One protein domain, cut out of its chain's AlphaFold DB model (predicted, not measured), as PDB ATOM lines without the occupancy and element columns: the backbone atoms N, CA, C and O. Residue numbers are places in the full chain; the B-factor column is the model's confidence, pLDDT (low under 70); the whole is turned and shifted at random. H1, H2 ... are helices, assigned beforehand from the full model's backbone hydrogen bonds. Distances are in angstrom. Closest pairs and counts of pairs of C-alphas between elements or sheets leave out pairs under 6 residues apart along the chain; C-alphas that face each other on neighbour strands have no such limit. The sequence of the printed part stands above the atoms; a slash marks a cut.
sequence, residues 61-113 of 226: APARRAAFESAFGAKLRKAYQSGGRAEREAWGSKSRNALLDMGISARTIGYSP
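This is residues 61 to 113 of the 226 residues of the protein "Conserved domain protein" of Veillonella parvula ACS-068-V-Sch12 (UniProt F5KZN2). H1 and the shorter H3 lie nearly end to end along the longest axis, with short H2 and H4 on different sides near their junction; residues 72 to 84 fold back beside H1. The 53 printed residues hold four named helices, H1 to H4 in order, and no named strand: all helix, with 24 residues, under half, in named elements. The whole is compact, radius of gyration of the C-alphas 10.2 A, spanning 30 by 25 by 18 A.

H1, residues 62 to 71, is close to but not clearly touching H3, residues 96 to 101, at a shallow tilt of 30 degrees, opposite ways; the closest C-alphas, of Pro 62 and Arg 96, are 6.1 A apart. H2, residues 85 to 88, is likewise close to H1, closest C-alphas Ala 86 and Ala 63, 6.8 A. H3 and H4, residues 106 to 109, only just touch, with 3 pairs of C-alphas within 8 A, the closest Leu 100 and Ala 106, 6.6 A. Every O i to N i+4 pair is within hydrogen-bond range in H1 and H3; H2 and H4 are too short for one.

H1 runs 14.2 A from C-alpha 62 at (242.176, 136.108, 138.621); H3 spans 8.7 A. H4 ends at C-alpha 109, (238.261, 130.481, 137.509).

The farthest C-alphas, Gly 73 and Asp 101, are 30.1 A apart. The printed part has no cut; H1 to H2 is a long link. No printed residue is under pLDDT 70.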
ATOM      1  N   ALA A  61     245.036 138.355 141.795       91.00
ATOM      2  CA  ALA A  61     243.636 137.970 141.683       91.00
ATOM      3  C   ALA A  61     243.303 137.590 140.225       91.00
ATOM      4  O   ALA A  61     243.756 138.283 139.305       91.00
ATOM      5  N   PRO A  62     242.529 136.519 139.976       92.31
ATOM      6  CA  PRO A  62     242.176 136.108 138.621       92.31
ATOM      7  C   PRO A  62     241.490 137.204 137.796       92.31
ATOM      8  O   PRO A  62     241.793 137.333 136.613       92.31
ATOM      9  N   ALA A  63     240.658 138.046 138.421       91.00
ATOM     10  CA  ALA A  63     240.048 139.206 137.765       91.00
ATOM     11  C   ALA A  63     241.104 140.225 137.303       91.00
ATOM     12  O   ALA A  63     241.131 140.616 136.138       91.00
ATOM     13  N   ARG A  64     242.061 140.568 138.177       89.62
ATOM     14  CA  ARG A  64     243.192 141.433 137.813       89.62
ATOM     15  C   ARG A  64     244.035 140.812 136.698       89.62
ATOM     16  O   ARG A  64     244.456 141.515 135.790       89.62
ATOM     17  N   ARG A  65     244.278 139.498 136.736       91.00
ATOM     18  CA  ARG A  65     245.007 138.798 135.669       91.00
ATOM     19  C   ARG A  65     244.277 138.880 134.331       91.00
ATOM     20  O   ARG A  65     244.925 139.121 133.320       91.00
ATOM     21  N   ALA A  66     242.961 138.695 134.331       91.75
ATOM     22  CA  ALA A  66     242.145 138.799 133.130       91.75
ATOM     23  C   ALA A  66     242.236 140.202 132.511       91.75
ATOM     24  O   ALA A  66     242.498 140.315 131.316       91.75
ATOM     25  N   ALA A  67     242.142 141.254 133.331       89.50
ATOM     26  CA  ALA A  67     242.321 142.636 132.883       89.50
ATOM     27  C   ALA A  67     243.727 142.883 132.300       89.50
ATOM     28  O   ALA A  67     243.860 143.449 131.218       89.50
ATOM     29  N   PHE A  68     244.777 142.376 132.960       89.81
ATOM     30  CA  PHE A  68     246.147 142.431 132.437       89.81
ATOM     31  C   PHE A  68     246.274 141.739 131.078       89.81
ATOM     32  O   PHE A  68     246.825 142.317 130.153       89.81
ATOM     33  N   GLU A  69     245.792 140.504 130.937       90.94
ATOM     34  CA  GLU A  69     245.898 139.765 129.675       90.94
ATOM     35  C   GLU A  69     245.077 140.440 128.557       90.94
ATOM     36  O   GLU A  69     245.561 140.542 127.428       90.94
ATOM     37  N   SER A  70     243.896 140.983 128.878       90.62
ATOM     38  CA  SER A  70     243.065 141.764 127.951       90.62
ATOM     39  C   SER A  70     243.776 143.020 127.449       90.62
ATOM     40  O   SER A  70     243.729 143.309 126.256       90.62
ATOM     41  N   ALA A  71     244.515 143.719 128.318       90.00
ATOM     42  CA  ALA A  71     245.334 144.871 127.929       90.00
ATOM     43  C   ALA A  71     246.362 144.522 126.840       90.00
ATOM     44  O   ALA A  71     246.736 145.371 126.034       90.00
ATOM     45  N   PHE A  72     246.818 143.266 126.790       89.88
ATOM     46  CA  PHE A  72     247.738 142.757 125.771       89.88
ATOM     47  C   PHE A  72     247.045 142.015 124.621       89.88
ATOM     48  O   PHE A  72     247.726 141.351 123.843       89.88
ATOM     49  N   GLY A  73     245.725 142.162 124.470       88.44
ATOM     50  CA  GLY A  73     244.956 141.605 123.354       88.44
ATOM     51  C   GLY A  73     244.518 140.151 123.543       88.44
ATOM     52  O   GLY A  73     244.059 139.519 122.592       88.44
ATOM     53  N   ALA A  74     244.651 139.582 124.746       89.25
ATOM     54  CA  ALA A  74     244.118 138.252 125.013       89.25
ATOM     55  C   ALA A  74     242.589 138.290 125.147       89.25
ATOM     56  O   ALA A  74     242.024 139.166 125.798       89.25
ATOM     57  N   LYS A  75     241.912 137.282 124.591       90.19
ATOM     58  CA  LYS A  75     240.459 137.135 124.744       90.19
ATOM     59  C   LYS A  75     240.101 136.821 126.200       90.19
ATOM     60  O   LYS A  75     240.575 135.827 126.759       90.19
ATOM     61  N   LEU A  76     239.224 137.634 126.789       89.56
ATOM     62  CA  LEU A  76     238.668 137.391 128.121       89.56
ATOM     63  C   LEU A  76     237.851 136.092 128.142       89.56
ATOM     64  O   LEU A  76     237.083 135.798 127.223       89.56
ATOM     65  N   ARG A  77     237.989 135.309 129.218       90.75
ATOM     66  CA  ARG A  77     237.103 134.156 129.455       90.75
ATOM     67  C   ARG A  77     235.709 134.672 129.804       90.75
ATOM     68  O   ARG A  77     235.606 135.689 130.482       90.75
ATOM     69  N   LYS A  78     234.665 133.898 129.485       91.88
ATOM     70  CA  LYS A  78     233.257 134.219 129.810       91.88
ATOM     71  C   LYS A  78     233.036 134.672 131.261       91.88
ATOM     72  O   LYS A  78     232.249 135.568 131.514       91.88
ATOM     73  N   ALA A  79     233.763 134.086 132.217       91.94
ATOM     74  CA  ALA A  79     233.656 134.462 133.627       91.94
ATOM     75  C   ALA A  79     234.061 135.922 133.916       91.94
ATOM     76  O   ALA A  79     233.538 136.485 134.867       91.94
ATOM     77  N   TYR A  80     234.956 136.515 133.121       93.38
ATOM     78  CA  TYR A  80     235.523 137.858 133.319       93.38
ATOM     79  C   TYR A  80     235.023 138.893 132.305       93.38
ATOM     80  O   TYR A  80     235.547 139.999 132.262       93.38
ATOM     81  N   GLN A  81     234.074 138.522 131.447       91.94
ATOM     82  CA  GLN A  81     233.392 139.477 130.576       91.94
ATOM     83  C   GLN A  81     232.409 140.320 131.403       91.94
ATOM     84  O   GLN A  81     232.037 139.910 132.503       91.94
ATOM     85  N   SER A  82     231.988 141.468 130.867       89.50
ATOM     86  CA  SER A  82     230.937 142.305 131.467       89.50
ATOM     87  C   SER A  82     229.669 141.481 131.718       89.50
ATOM     88  O   SER A  82     229.277 140.681 130.868       89.50
ATOM     89  N   GLY A  83     229.058 141.626 132.894       89.75
ATOM     90  CA  GLY A  83     227.930 140.805 133.358       89.75
ATOM     91  C   GLY A  83     228.303 139.352 133.693       89.75
ATOM     92  O   GLY A  83     227.445 138.525 134.016       89.75
ATOM     93  N   GLY A  84     229.590 139.011 133.612       91.94
ATOM     94  CA  GLY A  84     230.118 137.684 133.875       91.94
ATOM     95  C   GLY A  84     230.106 137.321 135.357       91.94
ATOM     96  O   GLY A  84     229.862 138.128 136.253       91.94
ATOM     97  N   ARG A  85     230.415 136.054 135.643       92.12
ATOM     98  CA  ARG A  85     230.409 135.515 137.011       92.12
ATOM     99  C   ARG A  85     231.348 136.271 137.960       92.12
ATOM    100  O   ARG A  85     230.990 136.461 139.113       92.12
ATOM    101  N   ALA A  86     232.506 136.721 137.482       91.69
ATOM    102  CA  ALA A  86     233.470 137.458 138.293       91.69
ATOM    103  C   ALA A  86     232.940 138.814 138.773       91.69
ATOM    104  O   ALA A  86     233.313 139.249 139.859       91.69
ATOM    105  N   GLU A  87     232.090 139.465 137.980       90.31
ATOM    106  CA  GLU A  87     231.425 140.713 138.348       90.31
ATOM    107  C   GLU A  87     230.254 140.433 139.295       90.31
ATOM    108  O   GLU A  87     230.236 140.948 140.409       90.31
ATOM    109  N   ARG A  88     229.358 139.510 138.913       90.38
ATOM    110  CA  ARG A  88     228.171 139.139 139.708       90.38
ATOM    111  C   ARG A  88     228.501 138.615 141.107       90.38
ATOM    112  O   ARG A  88     227.754 138.856 142.041       90.38
ATOM    113  N   GLU A  89     229.609 137.894 141.252       91.19
ATOM    114  CA  GLU A  89     230.061 137.325 142.531       91.19
ATOM    115  C   GLU A  89     231.217 138.125 143.168       91.19
ATOM    116  O   GLU A  89     231.887 137.633 144.081       91.19
ATOM    117  N   ALA A  90     231.499 139.339 142.677       90.56
ATOM    118  CA  ALA A  90     232.500 140.254 143.230       90.56
ATOM    119  C   ALA A  90     233.897 139.621 143.455       90.56
ATOM    120  O   ALA A  90     234.515 139.727 144.520       90.56
ATOM    121  N   TRP A  91     234.448 138.960 142.431       90.88
ATOM    122  CA  TRP A  91     235.764 138.300 142.493       90.88
ATOM    123  C   TRP A  91     236.961 139.268 142.481       90.88
ATOM    124  O   TRP A  91     238.099 138.814 142.612       90.88
ATOM    125  N   GLY A  92     236.738 140.576 142.307       84.12
ATOM    126  CA  GLY A  92     237.743 141.579 141.911       84.12
ATOM    127  C   GLY A  92     239.112 141.483 142.604       84.12
ATOM    128  O   GLY A  92     240.147 141.473 141.932       84.12
ATOM    129  N   SER A  93     239.125 141.337 143.931       86.38
ATOM    130  CA  SER A  93     240.355 141.262 144.742       86.38
ATOM    131  C   SER A  93     240.656 139.862 145.286       86.38
ATOM    132  O   SER A  93     241.698 139.650 145.907       86.38
ATOM    133  N   LYS A  94     239.765 138.891 145.059       92.31
ATOM    134  CA  LYS A  94     239.878 137.550 145.640       92.31
ATOM    135  C   LYS A  94     241.009 136.771 144.968       92.31
ATOM    136  O   LYS A  94     241.155 136.751 143.744       92.31
ATOM    137  N   SER A  95     241.837 136.115 145.780       91.56
ATOM    138  CA  SER A  95     242.877 135.222 145.267       91.56
ATOM    139  C   SER A  95     242.246 133.984 144.625       91.56
ATOM    140  O   SER A  95     241.112 133.621 144.926       91.56
ATOM    141  N   ARG A  96     242.989 133.293 143.751       90.44
ATOM    142  CA  ARG A  96     242.523 132.018 143.183       90.44
ATOM    143  C   ARG A  96     242.148 131.022 144.283       90.44
ATOM    144  O   ARG A  96     241.144 130.343 144.134       90.44
ATOM    145  N   ASN A  97     242.941 130.951 145.350       88.38
ATOM    146  CA  ASN A  97     242.698 130.024 146.450       88.38
ATOM    147  C   ASN A  97     241.413 130.390 147.194       88.38
ATOM    148  O   ASN A  97     240.564 129.531 147.343       88.38
ATOM    149  N   ALA A  98     241.194 131.676 147.487       91.00
ATOM    150  CA  ALA A  98     239.946 132.126 148.100       91.00
ATOM    151  C   ALA A  98     238.712 131.773 147.249       91.00
ATOM    152  O   ALA A  98     237.679 131.399 147.787       91.00
ATOM    153  N   LEU A  99     238.811 131.850 145.916       91.62
ATOM    154  CA  LEU A  99     237.719 131.430 145.031       91.62
ATOM    155  C   LEU A  99     237.499 129.907 145.045       91.62
ATOM    156  O   LEU A  99     236.359 129.461 144.955       91.62
ATOM    157  N   LEU A 100     238.569 129.113 145.155       89.75
ATOM    158  CA  LEU A 100     238.459 127.659 145.311       89.75
ATOM    159  C   LEU A 100     237.808 127.296 146.652       89.75
ATOM    160  O   LEU A 100     236.937 126.435 146.676       89.75
ATOM    161  N   ASP A 101     238.183 127.991 147.728       90.75
ATOM    162  CA  ASP A 101     237.629 127.799 149.073       90.75
ATOM    163  C   ASP A 101     236.137 128.187 149.129       90.75
ATOM    164  O   ASP A 101     235.359 127.580 149.854       90.75
ATOM    165  N   MET A 102     235.704 129.133 148.286       90.12
ATOM    166  CA  MET A 102     234.289 129.470 148.059       90.12
ATOM    167  C   MET A 102     233.523 128.430 147.211       90.12
ATOM    168  O   MET A 102     232.382 128.673 146.824       90.12
ATOM    169  N   GLY A 103     234.139 127.299 146.852       91.00
ATOM    170  CA  GLY A 103     233.509 126.231 146.065       91.00
ATOM    171  C   GLY A 103     233.467 126.483 144.553       91.00
ATOM    172  O   GLY A 103     232.849 125.722 143.803       91.00
ATOM    173  N   ILE A 104     234.130 127.529 144.049       91.19
ATOM    174  CA  ILE A 104     234.143 127.819 142.613       91.19
ATOM    175  C   ILE A 104     235.136 126.886 141.921       91.19
ATOM    176  O   ILE A 104     236.318 126.830 142.254       91.19
ATOM    177  N   SER A 105     234.682 126.193 140.873       90.12
ATOM    178  CA  SER A 105     235.544 125.242 140.166       90.12
ATOM    179  C   SER A 105     236.802 125.901 139.573       90.12
ATOM    180  O   SER A 105     236.759 126.962 138.933       90.12
ATOM    181  N   ALA A 106     237.935 125.198 139.672       88.06
ATOM    182  CA  ALA A 106     239.203 125.595 139.060       88.06
ATOM    183  C   ALA A 106     239.095 125.856 137.545       88.06
ATOM    184  O   ALA A 106     239.849 126.677 137.007       88.06
ATOM    185  N   ARG A 107     238.173 125.157 136.862       88.06
ATOM    186  CA  ARG A 107     237.883 125.316 135.430       88.06
ATOM    187  C   ARG A 107     237.171 126.635 135.152       88.06
ATOM    188  O   ARG A 107     237.504 127.285 134.163       88.06
ATOM    189  N   THR A 108     236.239 127.044 136.007       89.19
ATOM    190  CA  THR A 108     235.527 128.321 135.872       89.19
ATOM    191  C   THR A 108     236.484 129.489 136.088       89.19
ATOM    192  O   THR A 108     236.589 130.352 135.217       89.19
ATOM    193  N   ILE A 109     237.253 129.456 137.184       89.94
ATOM    194  CA  ILE A 109     238.261 130.481 137.509       89.94
ATOM    195  C   ILE A 109     239.320 130.559 136.399       89.94
ATOM    196  O   ILE A 109     239.719 131.628 135.950       89.94
ATOM    197  N   GLY A 110     239.792 129.411 135.907       87.00
ATOM    198  CA  GLY A 110     240.904 129.384 134.961       87.00
ATOM    199  C   GLY A 110     242.222 129.837 135.589       87.00
ATOM    200  O   GLY A 110     242.374 129.853 136.806       87.00
ATOM    201  N   TYR A 111     243.207 130.173 134.754       87.44
ATOM    202  CA  TYR A 111     244.516 130.657 135.212       87.44
ATOM    203  C   TYR A 111     245.215 129.718 136.204       87.44
ATOM    204  O   TYR A 111     245.684 130.146 137.261       87.44
ATOM    205  N   SER A 112     245.293 128.428 135.859       85.62
ATOM    206  CA  SER A 112     246.025 127.454 136.669       85.62
ATOM    207  C   SER A 112     247.473 127.912 136.898       85.62
ATOM    208  O   SER A 112     248.067 128.549 136.013       85.62
ATOM    209  N   PRO A 113     248.069 127.591 138.059       86.44
ATOM    210  CA  PRO A 113     249.479 127.859 138.294       86.44
ATOM    211  C   PRO A 113     250.333 127.255 137.175       86.44
ATOM    212  O   PRO A 113     250.019 126.190 136.645       86.44
TER     213      PRO A 113